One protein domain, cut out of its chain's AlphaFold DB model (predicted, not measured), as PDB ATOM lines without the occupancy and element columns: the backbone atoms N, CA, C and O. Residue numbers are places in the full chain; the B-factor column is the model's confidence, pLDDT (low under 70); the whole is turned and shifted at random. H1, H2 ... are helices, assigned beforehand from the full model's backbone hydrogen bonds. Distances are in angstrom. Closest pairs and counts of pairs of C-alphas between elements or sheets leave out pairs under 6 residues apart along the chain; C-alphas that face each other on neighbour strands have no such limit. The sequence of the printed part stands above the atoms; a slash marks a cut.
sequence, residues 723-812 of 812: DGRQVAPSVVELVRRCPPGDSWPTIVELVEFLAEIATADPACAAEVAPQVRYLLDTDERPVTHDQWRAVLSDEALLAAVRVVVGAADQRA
ATOM      1  N   ASP A 723      29.935  24.644  31.375       95.06
ATOM      2  CA  ASP A 723      30.192  24.012  32.673       95.06
ATOM      3  C   ASP A 723      31.104  22.791  32.487       95.06
ATOM      4  O   ASP A 723      30.671  21.726  32.030       95.06
ATOM      5  N   GLY A 724      32.385  22.936  32.843       95.25
ATOM      6  CA  GLY A 724      33.361  21.859  32.708       95.25
ATOM      7  C   GLY A 724      33.040  20.668  33.611       95.25
ATOM      8  O   GLY A 724      33.216  19.518  33.201       95.25
ATOM      9  N   ARG A 725      32.478  20.909  34.802       94.50
ATOM     10  CA  ARG A 725      32.137  19.861  35.780       94.50
ATOM     11  C   ARG A 725      31.030  18.939  35.295       94.50
ATOM     12  O   ARG A 725      31.012  17.766  35.660       94.50
ATOM     13  N   GLN A 726      30.122  19.447  34.465       94.56
ATOM     14  CA  GLN A 726      29.066  18.637  33.863       94.56
ATOM     15  C   GLN A 726      29.602  17.717  32.751       94.56
ATOM     16  O   GLN A 726      29.140  16.584  32.600       94.56
ATOM     17  N   VAL A 727      30.568  18.197  31.961       97.00
ATOM     18  CA  VAL A 727      31.014  17.536  30.723       97.00
ATOM     19  C   VAL A 727      32.219  16.626  30.956       97.00
ATOM     20  O   VAL A 727      32.210  15.456  30.562       97.00
ATOM     21  N   ALA A 728      33.259  17.141  31.607       96.94
ATOM     22  CA  ALA A 728      34.572  16.509  31.654       96.94
ATOM     23  C   ALA A 728      34.609  15.118  32.319       96.94
ATOM     24  O   ALA A 728      35.321  14.262  31.795       96.94
ATOM     25  N   PRO A 729      33.833  14.803  33.382       96.31
ATOM     26  CA  PRO A 729      33.788  13.441  33.922       96.31
ATOM     27  C   PRO A 729      33.325  12.400  32.892       96.31
ATOM     28  O   PRO A 729      33.807  11.269  32.900       96.31
ATOM     29  N   SER A 730      32.437  12.784  31.968       96.31
ATOM     30  CA  SER A 730      31.985  11.906  30.881       96.31
ATOM     31  C   SER A 730      33.033  11.770  29.773       96.31
ATOM     32  O   SER A 730      33.190  10.685  29.220       96.31
ATOM     33  N   VAL A 731      33.795  12.834  29.488       96.38
ATOM     34  CA  VAL A 731      34.940  12.778  28.561       96.38
ATOM     35  C   VAL A 731      36.045  11.877  29.123       96.38
ATOM     36  O   VAL A 731      36.560  11.031  28.403       96.38
ATOM     37  N   VAL A 732      36.351  11.965  30.420       95.94
ATOM     38  CA  VAL A 732      37.315  11.068  31.088       95.94
ATOM     39  C   VAL A 732      36.854   9.605  31.058       95.94
ATOM     40  O   VAL A 732      37.680   8.707  30.908       95.94
ATOM     41  N   GLU A 733      35.550   9.327  31.162       94.44
ATOM     42  CA  GLU A 733      35.051   7.957  30.980       94.44
ATOM     43  C   GLU A 733      35.189   7.470  29.529       94.44
ATOM     44  O   GLU A 733      35.562   6.316  29.326       94.44
ATOM     45  N   LEU A 734      34.970   8.336  28.532       92.81
ATOM     46  CA  LEU A 734      35.262   8.010  27.132       92.81
ATOM     47  C   LEU A 734      36.754   7.720  26.914       92.81
ATOM     48  O   LEU A 734      37.067   6.710  26.298       92.81
ATOM     49  N   VAL A 735      37.668   8.520  27.478       92.25
ATOM     50  CA  VAL A 735      39.129   8.287  27.404       92.25
ATOM     51  C   VAL A 735      39.527   6.908  27.951       92.25
ATOM     52  O   VAL A 735      40.454   6.296  27.436       92.25
ATOM     53  N   ARG A 736      38.819   6.386  28.964       89.50
ATOM     54  CA  ARG A 736      39.064   5.040  29.523       89.50
ATOM     55  C   ARG A 736      38.428   3.892  28.735       89.50
ATOM     56  O   ARG A 736      38.827   2.749  28.937       89.50
ATOM     57  N   ARG A 737      37.389   4.168  27.942       86.31
ATOM     58  CA  ARG A 737      36.648   3.166  27.154       86.31
ATOM     59  C   ARG A 737      37.126   3.084  25.707       86.31
ATOM     60  O   ARG A 737      37.020   2.021  25.112       86.31
ATOM     61  N   CYS A 738      37.621   4.192  25.157       81.75
ATOM     62  CA  CYS A 738      38.194   4.257  23.820       81.75
ATOM     63  C   CYS A 738      39.409   3.310  23.753       81.75
ATOM     64  O   CYS A 738      40.358   3.507  24.518       81.75
ATOM     65  N   PRO A 739      39.387   2.263  22.909       69.31
ATOM     66  CA  PRO A 739      40.548   1.403  22.733       69.31
ATOM     67  C   PRO A 739      41.686   2.180  22.045       69.31
ATOM     68  O   PRO A 739      41.416   3.137  21.315       69.31
ATOM     69  N   PRO A 740      42.955   1.760  22.204       63.94
ATOM     70  CA  PRO A 740      44.041   2.229  21.346       63.94
ATOM     71  C   PRO A 740      43.759   1.780  19.900       63.94
ATOM     72  O   PRO A 740      44.014   0.633  19.538       63.94
ATOM     73  N   GLY A 741      43.161   2.658  19.093       57.75
ATOM     74  CA  GLY A 741      42.628   2.302  17.778       57.75
ATOM     75  C   GLY A 741      42.161   3.498  16.944       57.75
ATOM     76  O   GLY A 741      41.853   4.567  17.471       57.75
ATOM     77  N   ASP A 742      42.039   3.282  15.632       54.03
ATOM     78  CA  ASP A 742      41.590   4.286  14.648       54.03
ATOM     79  C   ASP A 742      40.062   4.479  14.607       54.03
ATOM     80  O   ASP A 742      39.530   5.208  13.765       54.03
ATOM     81  N   SER A 743      39.317   3.819  15.498       58.62
ATOM     82  CA  SER A 743      37.869   3.976  15.599       58.62
ATOM     83  C   SER A 743      37.524   5.363  16.143       58.62
ATOM     84  O   SER A 743      37.636   5.605  17.343       58.62
ATOM     85  N   TRP A 744      37.072   6.261  15.267       61.41
ATOM     86  CA  TRP A 744      36.631   7.604  15.652       61.41
ATOM     87  C   TRP A 744      35.522   7.548  16.726       61.41
ATOM     88  O   TRP A 744      34.540   6.814  16.554       61.41
ATOM     89  N   PRO A 745      35.615   8.332  17.817       71.19
ATOM     90  CA  PRO A 745      36.628   9.333  18.120       71.19
ATOM     91  C   PRO A 745      37.851   8.689  18.776       71.19
ATOM     92  O   PRO A 745      37.724   7.821  19.643       71.19
ATOM     93  N   THR A 746      39.032   9.156  18.395       83.50
ATOM     94  CA  THR A 746      40.300   8.679  18.954       83.50
ATOM     95  C   THR A 746      40.517   9.196  20.381       83.50
ATOM     96  O   THR A 746      39.972  10.229  20.789       83.50
ATOM     97  N   ILE A 747      41.383   8.523  21.148       88.88
ATOM     98  CA  ILE A 747      41.797   8.999  22.477       88.88
ATOM     99  C   ILE A 747      42.414  10.408  22.426       88.88
ATOM    100  O   ILE A 747      42.216  11.196  23.350       88.88
ATOM    101  N   VAL A 748      43.110  10.745  21.332       90.25
ATOM    102  CA  VAL A 748      43.743  12.054  21.117       90.25
ATOM    103  C   VAL A 748      42.681  13.150  21.111       90.25
ATOM    104  O   VAL A 748      42.728  14.051  21.942       90.25
ATOM    105  N   GLU A 749      41.657  13.011  20.269       90.25
ATOM    106  CA  GLU A 749      40.570  13.988  20.113       90.25
ATOM    107  C   GLU A 749      39.752  14.170  21.403       90.25
ATOM    108  O   GLU A 749      39.260  15.265  21.696       90.25
ATOM    109  N   LEU A 750      39.605  13.102  22.198       93.44
ATOM    110  CA  LEU A 750      38.949  13.145  23.508       93.44
ATOM    111  C   LEU A 750      39.766  13.938  24.537       93.44
ATOM    112  O   LEU A 750      39.191  14.715  25.302       93.44
ATOM    113  N   VAL A 751      41.092  13.784  24.552       95.44
ATOM    114  CA  VAL A 751      41.967  14.530  25.467       95.44
ATOM    115  C   VAL A 751      42.200  15.967  24.988       95.44
ATOM    116  O   VAL A 751      42.234  16.867  25.820       95.44
ATOM    117  N   GLU A 752      42.267  16.228  23.683       94.69
ATOM    118  CA  GLU A 752      42.256  17.591  23.126       94.69
ATOM    119  C   GLU A 752      40.976  18.341  23.512       94.69
ATOM    120  O   GLU A 752      41.028  19.492  23.950       94.69
ATOM    121  N   PHE A 753      39.817  17.679  23.443       96.06
ATOM    122  CA  PHE A 753      38.566  18.260  23.923       96.06
ATOM    123  C   PHE A 753      38.574  18.488  25.447       96.06
ATOM    124  O   PHE A 753      38.092  19.514  25.926       96.06
ATOM    125  N   LEU A 754      39.181  17.583  26.222       96.38
ATOM    126  CA  LEU A 754      39.387  17.789  27.658       96.38
ATOM    127  C   LEU A 754      40.326  18.975  27.949       96.38
ATOM    128  O   LEU A 754      40.098  19.700  28.915       96.38
ATOM    129  N   ALA A 755      41.341  19.202  27.112       96.81
ATOM    130  CA  ALA A 755      42.254  20.340  27.193       96.81
ATOM    131  C   ALA A 755      41.560  21.672  26.860       96.81
ATOM    132  O   ALA A 755      41.795  22.664  27.553       96.81
ATOM    133  N   GLU A 756      40.652  21.689  25.876       96.06
ATOM    134  CA  GLU A 756      39.769  22.831  25.588       96.06
ATOM    135  C   GLU A 756      38.937  23.200  26.830       96.06
ATOM    136  O   GLU A 756      38.951  24.352  27.276       96.06
ATOM    137  N   ILE A 757      38.267  22.208  27.435       96.50
ATOM    138  CA  ILE A 757      37.461  22.393  28.651       96.50
ATOM    139  C   ILE A 757      38.335  22.882  29.814       96.50
ATOM    140  O   ILE A 757      37.984  23.861  30.462       96.50
ATOM    141  N   ALA A 758      39.482  22.245  30.067       95.31
ATOM    142  CA  ALA A 758      40.380  22.592  31.171       95.31
ATOM    143  C   ALA A 758      40.984  24.003  31.044       95.31
ATOM    144  O   ALA A 758      41.208  24.667  32.055       95.31
ATOM    145  N   THR A 759      41.219  24.474  29.816       94.50
ATOM    146  CA  THR A 759      41.723  25.832  29.543       94.50
ATOM    147  C   THR A 759      40.656  26.894  29.822       94.50
ATOM    148  O   THR A 759      40.964  27.960  30.353       94.50
ATOM    149  N   ALA A 760      39.397  26.610  29.480       94.56
ATOM    150  CA  ALA A 760      38.277  27.531  29.672       94.56
ATOM    151  C   ALA A 760      37.674  27.485  31.092       94.56
ATOM    152  O   ALA A 760      37.225  28.512  31.598       94.56
ATOM    153  N   ASP A 761      37.693  26.318  31.743       92.69
ATOM    154  CA  ASP A 761      37.300  26.095  33.137       92.69
ATOM    155  C   ASP A 761      38.425  25.383  33.927       92.69
ATOM    156  O   ASP A 761      38.382  24.167  34.159       92.69
ATOM    157  N   PRO A 762      39.424  26.141  34.429       90.50
ATOM    158  CA  PRO A 762      40.489  25.594  35.271       90.50
ATOM    159  C   PRO A 762      40.003  25.003  36.603       90.50
ATOM    160  O   PRO A 762      40.767  24.326  37.293       90.50
ATOM    161  N   ALA A 763      38.748  25.241  37.015       89.88
ATOM    162  CA  ALA A 763      38.214  24.598  38.211       89.88
ATOM    163  C   ALA A 763      37.934  23.113  37.974       89.88
ATOM    164  O   ALA A 763      38.175  22.304  38.870       89.88
ATOM    165  N   CYS A 764      37.487  22.769  36.768       92.50
ATOM    166  CA  CYS A 764      37.315  21.397  36.330       92.50
ATOM    167  C   CYS A 764      38.659  20.659  36.184       92.50
ATOM    168  O   CYS A 764      38.769  19.502  36.594       92.50
ATOM    169  N   ALA A 765      39.701  21.338  35.681       92.25
ATOM    170  CA  ALA A 765      41.031  20.760  35.461       92.25
ATOM    171  C   ALA A 765      41.576  20.011  36.694       92.25
ATOM    172  O   ALA A 765      42.053  18.884  36.574       92.25
ATOM    173  N   ALA A 766      41.425  20.580  37.895       91.12
ATOM    174  CA  ALA A 766      41.867  19.961  39.150       91.12
ATOM    175  C   ALA A 766      41.153  18.635  39.496       91.12
ATOM    176  O   ALA A 766      41.737  17.775  40.156       91.12
ATOM    177  N   GLU A 767      39.909  18.447  39.045       92.31
ATOM    178  CA  GLU A 767      39.100  17.242  39.291       92.31
ATOM    179  C   GLU A 767      39.425  16.115  38.279       92.31
ATOM    180  O   GLU A 767      39.302  14.924  38.594       92.31
ATOM    181  N   VAL A 768      39.880  16.470  37.069       94.75
ATOM    182  CA  VAL A 768      40.172  15.515  35.979       94.75
ATOM    183  C   VAL A 768      41.657  15.227  35.760       94.75
ATOM    184  O   VAL A 768      41.987  14.112  35.361       94.75
ATOM    185  N   ALA A 769      42.570  16.150  36.074       95.44
ATOM    186  CA  ALA A 769      44.010  15.957  35.876       95.44
ATOM    187  C   ALA A 769      44.561  14.670  36.534       95.44
ATOM    188  O   ALA A 769      45.272  13.934  35.849       95.44
ATOM    189  N   PRO A 770      44.198  14.290  37.781       95.19
ATOM    190  CA  PRO A 770      44.638  13.018  38.369       95.19
ATOM    191  C   PRO A 770      44.176  11.779  37.588       95.19
ATOM    192  O   PRO A 770      44.786  10.721  37.693       95.19
ATOM    193  N   GLN A 771      43.093  11.903  36.816       94.62
ATOM    194  CA  GLN A 771      42.471  10.808  36.077       94.62
ATOM    195  C   GLN A 771      43.073  10.591  34.687       94.62
ATOM    196  O   GLN A 771      42.860   9.518  34.130       94.62
ATOM    197  N   VAL A 772      43.812  11.572  34.154       94.88
ATOM    198  CA  VAL A 772      44.528  11.493  32.865       94.88
ATOM    199  C   VAL A 772      46.050  11.571  33.006       94.88
ATOM    200  O   VAL A 772      46.753  11.209  32.071       94.88
ATOM    201  N   ARG A 773      46.584  11.976  34.170       95.50
ATOM    202  CA  ARG A 773      48.036  12.085  34.421       95.50
ATOM    203  C   ARG A 773      48.797  10.784  34.129       95.50
ATOM    204  O   ARG A 773      49.898  10.867  33.605       95.50
ATOM    205  N   TYR A 774      48.181   9.613  34.341       93.75
ATOM    206  CA  TYR A 774      48.787   8.315  34.005       93.75
ATOM    207  C   TYR A 774      49.232   8.213  32.535       93.75
ATOM    208  O   TYR A 774      50.230   7.558  32.254       93.75
ATOM    209  N   LEU A 775      48.550   8.907  31.612       94.06
ATOM    210  CA  LEU A 775      48.897   8.950  30.189       94.06
ATOM    211  C   LEU A 775      50.248   9.635  29.925       94.06
ATOM    212  O   LEU A 775      50.796   9.441  28.845       94.06
ATOM    213  N   LEU A 776      50.788  10.419  30.869       94.69
ATOM    214  CA  LEU A 776      52.159  10.949  30.818       94.69
ATOM    215  C   LEU A 776      53.197   9.918  31.285       94.69
ATOM    216  O   LEU A 776      54.325   9.938  30.803       94.69
ATOM    217  N   ASP A 777      52.807   9.049  32.221       92.00
ATOM    218  CA  ASP A 777      53.704   8.159  32.968       92.00
ATOM    219  C   ASP A 777      53.803   6.746  32.355       92.00
ATOM    220  O   ASP A 777      54.768   6.029  32.610       92.00
ATOM    221  N   THR A 778      52.812   6.317  31.560       91.81
ATOM    222  CA  THR A 778      52.861   5.038  30.824       91.81
ATOM    223  C   THR A 778      53.985   5.067  29.782       91.81
ATOM    224  O   THR A 778      54.114   6.043  29.049       91.81
ATOM    225  N   ASP A 779      54.803   4.017  29.686       93.62
ATOM    226  CA  ASP A 779      55.836   3.949  28.640       93.62
ATOM    227  C   ASP A 779      55.267   3.489  27.288       93.62
ATOM    228  O   ASP A 779      55.636   3.998  26.232       93.62
ATOM    229  N   GLU A 780      54.323   2.553  27.322       91.88
ATOM    230  CA  GLU A 780      53.530   2.156  26.163       91.88
ATOM    231  C   GLU A 780      52.567   3.279  25.738       91.88
ATOM    232  O   GLU A 780      51.888   3.897  26.566       91.88
ATOM    233  N   ARG A 781      52.495   3.549  24.435       91.19
ATOM    234  CA  ARG A 781      51.606   4.573  23.880       91.19
ATOM    235  C   ARG A 781      50.177   4.050  23.785       91.19
ATOM    236  O   ARG A 781      49.962   3.035  23.132       91.19
ATOM    237  N   PRO A 782      49.165   4.761  24.300       88.44
ATOM    238  CA  PRO A 782      47.770   4.325  24.253       88.44
ATOM    239  C   PRO A 782      47.100   4.648  22.899       88.44
ATOM    240  O   PRO A 782      45.944   5.057  22.852       88.44
ATOM    241  N   VAL A 783      47.822   4.482  21.788       83.81
ATOM    242  CA  VAL A 783      47.356   4.683  20.402       83.81
ATOM    243  C   VAL A 783      47.722   3.455  19.566       83.81
ATOM    244  O   VAL A 783      48.572   2.673  19.988       83.81
ATOM    245  N   THR A 784      47.121   3.280  18.387       77.31
ATOM    246  CA  THR A 784      47.390   2.129  17.509       77.31
ATOM    247  C   THR A 784      48.892   1.951  17.241       77.31
ATOM    248  O   THR A 784      49.559   2.869  16.761       77.31
ATOM    249  N   HIS A 785      49.436   0.778  17.579       77.50
ATOM    250  CA  HIS A 785      50.849   0.433  17.373       77.50
ATOM    251  C   HIS A 785      51.111  -0.035  15.934       77.50
ATOM    252  O   HIS A 785      50.172  -0.241  15.167       77.50
ATOM    253  N   ASP A 786      52.386  -0.211  15.565       70.88
ATOM    254  CA  ASP A 786      52.813  -0.675  14.231       70.88
ATOM    255  C   ASP A 786      52.292   0.177  13.063       70.88
ATOM    256  O   ASP A 786      52.263  -0.223  11.893       70.88
ATOM    257  N   GLN A 787      51.926   1.410  13.405       73.94
ATOM    258  CA  GLN A 787      51.516   2.449  12.497       73.94
ATOM    259  C   GLN A 787      52.506   3.597  12.532       73.94
ATOM    260  O   GLN A 787      52.909   4.101  13.581       73.94
ATOM    261  N   TRP A 788      52.770   4.101  11.336       76.56
ATOM    262  CA  TRP A 788      53.556   5.295  11.076       76.56
ATOM    263  C   TRP A 788      53.194   6.519  11.938       76.56
ATOM    264  O   TRP A 788      54.050   7.342  12.254       76.56
ATOM    265  N   ARG A 789      51.915   6.667  12.298       79.06
ATOM    266  CA  ARG A 789      51.397   7.848  13.004       79.06
ATOM    267  C   ARG A 789      51.441   7.709  14.528       79.06
ATOM    268  O   ARG A 789      51.155   8.689  15.207       79.06
ATOM    269  N   ALA A 790      51.835   6.552  15.075       83.94
ATOM    270  CA  ALA A 790      51.778   6.275  16.512       83.94
ATOM    271  C   ALA A 790      52.530   7.320  17.358       83.94
ATOM    272  O   ALA A 790      51.984   7.842  18.328       83.94
ATOM    273  N   VAL A 791      53.750   7.699  16.955       88.00
ATOM    274  CA  VAL A 791      54.538   8.714  17.678       88.00
ATOM    275  C   VAL A 791      53.898  10.106  17.583       88.00
ATOM    276  O   VAL A 791      53.821  10.797  18.591       88.00
ATOM    277  N   LEU A 792      53.369  10.498  16.417       84.00
ATOM    278  CA  LEU A 792      52.684  11.787  16.225       84.00
ATOM    279  C   LEU A 792      51.401  11.894  17.062       84.00
ATOM    280  O   LEU A 792      51.195  12.883  17.765       84.00
ATOM    281  N   SER A 793      50.540  10.878  16.990       85.88
ATOM    282  CA  SER A 793      49.293  10.824  17.758       85.88
ATOM    283  C   SER A 793      49.566  10.885  19.263       85.88
ATOM    284  O   SER A 793      48.826  11.525  20.007       85.88
ATOM    285  N   ASP A 794      50.664  10.277  19.709       91.12
ATOM    286  CA  ASP A 794      51.113  10.315  21.097       91.12
ATOM    287  C   ASP A 794      51.754  11.650  21.506       91.12
ATOM    288  O   ASP A 794      51.499  12.129  22.609       91.12
ATOM    289  N   GLU A 795      52.513  12.317  20.629       90.12
ATOM    290  CA  GLU A 795      52.989  13.689  20.862       90.12
ATOM    291  C   GLU A 795      51.811  14.660  21.058       90.12
ATOM    292  O   GLU A 795      51.824  15.456  22.003       90.12
ATOM    293  N   ALA A 796      50.774  14.559  20.216       89.44
ATOM    294  CA  ALA A 796      49.546  15.351  20.322       89.44
ATOM    295  C   ALA A 796      48.766  15.034  21.611       89.44
ATOM    296  O   ALA A 796      48.410  15.944  22.365       89.44
ATOM    297  N   LEU A 797      48.593  13.745  21.929       93.44
ATOM    298  CA  LEU A 797      47.996  13.288  23.185       93.44
ATOM    299  C   LEU A 797      48.738  13.866  24.398       93.44
ATOM    300  O   LEU A 797      48.124  14.485  25.265       93.44
ATOM    301  N   LEU A 798      50.063  13.709  24.455       94.75
ATOM    302  CA  LEU A 798      50.899  14.209  25.544       94.75
ATOM    303  C   LEU A 798      50.843  15.736  25.660       94.75
ATOM    304  O   LEU A 798      50.845  16.258  26.776       94.75
ATOM    305  N   ALA A 799      50.782  16.467  24.543       94.50
ATOM    306  CA  ALA A 799      50.580  17.914  24.553       94.50
ATOM    307  C   ALA A 799      49.231  18.284  25.193       94.50
ATOM    308  O   ALA A 799      49.198  19.103  26.113       94.50
ATOM    309  N   ALA A 800      48.142  17.623  24.794       96.00
ATOM    310  CA  ALA A 800      46.816  17.847  25.361       96.00
ATOM    311  C   ALA A 800      46.738  17.473  26.859       96.00
ATOM    312  O   ALA A 800      46.238  18.264  27.664       96.00
ATOM    313  N   VAL A 801      47.313  16.337  27.288       96.62
ATOM    314  CA  VAL A 801      47.383  15.974  28.721       96.62
ATOM    315  C   VAL A 801      48.175  17.018  29.517       96.62
ATOM    316  O   VAL A 801      47.753  17.398  30.609       96.62
ATOM    317  N   ARG A 802      49.295  17.533  28.985       97.12
ATOM    318  CA  ARG A 802      50.082  18.597  29.642       97.12
ATOM    319  C   ARG A 802      49.290  19.894  29.806       97.12
ATOM    320  O   ARG A 802      49.457  20.545  30.834       97.12
ATOM    321  N   VAL A 803      48.413  20.251  28.864       97.06
ATOM    322  CA  VAL A 803      47.501  21.402  29.014       97.06
ATOM    323  C   VAL A 803      46.512  21.168  30.163       97.06
ATOM    324  O   VAL A 803      46.393  22.024  31.037       97.06
ATOM    325  N   VAL A 804      45.872  19.992  30.231       96.44
ATOM    326  CA  VAL A 804      44.946  19.638  31.329       96.44
ATOM    327  C   VAL A 804      45.647  19.666  32.693       96.44
ATOM    328  O   VAL A 804      45.122  20.230  33.652       96.44
ATOM    329  N   VAL A 805      46.842  19.076  32.788       96.31
ATOM    330  CA  VAL A 805      47.631  19.031  34.029       96.31
ATOM    331  C   VAL A 805      48.135  20.425  34.420       96.31
ATOM    332  O   VAL A 805      47.977  20.827  35.570       96.31
ATOM    333  N   GLY A 806      48.658  21.206  33.471       95.94
ATOM    334  CA  GLY A 806      49.140  22.565  33.725       95.94
ATOM    335  C   GLY A 806      48.037  23.526  34.179       95.94
ATOM    336  O   GLY A 806      48.271  24.341  35.069       95.94
ATOM    337  N   ALA A 807      46.822  23.400  33.632       94.38
ATOM    338  CA  ALA A 807      45.660  24.176  34.072       94.38
ATOM    339  C   ALA A 807      45.235  23.846  35.517       94.38
ATOM    340  O   ALA A 807      44.765  24.728  36.236       94.38
ATOM    341  N   ALA A 808      45.430  22.600  35.966       93.00
ATOM    342  CA  ALA A 808      45.200  22.206  37.354       93.00
ATOM    343  C   ALA A 808      46.280  22.758  38.300       93.00
ATOM    344  O   ALA A 808      45.959  23.320  39.350       93.00
ATOM    345  N   ASP A 809      47.553  22.624  37.918       90.31
ATOM    346  CA  ASP A 809      48.694  22.970  38.771       90.31
ATOM    347  C   ASP A 809      48.844  24.500  38.963       90.31
ATOM    348  O   ASP A 809      49.328  24.939  40.003       90.31
ATOM    349  N   GLN A 810      48.339  25.337  38.041       86.25
ATOM    350  CA  GLN A 810      48.265  26.806  38.203       86.25
ATOM    351  C   GLN A 810      47.338  27.284  39.341       86.25
ATOM    352  O   GLN A 810      47.285  28.483  39.628       86.25
ATOM    353  N   ARG A 811      46.577  26.377  39.967       71.00
ATOM    354  CA  ARG A 811      45.594  26.685  41.018       71.00
ATOM    355  C   ARG A 811      45.973  26.149  42.408       71.00
ATOM    356  O   ARG A 811      45.217  26.389  43.352       71.00
ATOM    357  N   ALA A 812      47.076  25.407  42.510       56.12
ATOM    358  CA  ALA A 812      47.608  24.834  43.751       56.12
ATOM    359  C   ALA A 812      48.549  25.811  44.480       56.12
ATOM    360  O   ALA A 812      48.499  25.811  45.730       56.12
TER     361      ALA A 812
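This is residues 723 to 812 of the 812 residues of the protein "PBS lyase HEAT-like repeat-containing protein" of Streptomyces sp. Ncost-T6T-1 (UniProt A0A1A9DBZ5). H1, H2 and H3 form an up-and-down bundle, each running against the one before. Long H5 runs beside H2 and crosses H3; short H4 packs on H5. The printed part, 90 residues with five named helices, H1 to H5, is all helix and compact: radius of gyration of the C-alphas 12.5 A, spans 39 by 21 by 17 A.

H1, residues 724 to 737, and H2, 747 to 760, form a hairpin, closest C-alphas 735 and 747, 5.6 A apart. H5, 790 to 809, touches H2, closest C-alphas 797 and 748, 4.9 A apart. Every O i to N i+4 pair is within hydrogen-bond range in H2 and H5, 8 of 10 in H1, and 3 of 7 in H3, residues 762 to 772, beside 4 of 8 O i to N i+3 pairs.

H1 begins at C-alpha 724 (33.361, 21.859, 32.708) and H5, 28.0 A long, ends at C-alpha 809 (48.694, 22.970, 38.771).

Residues 778 to 789 make a long link; pLDDT is under 70 at residues 739 to 744 and 812.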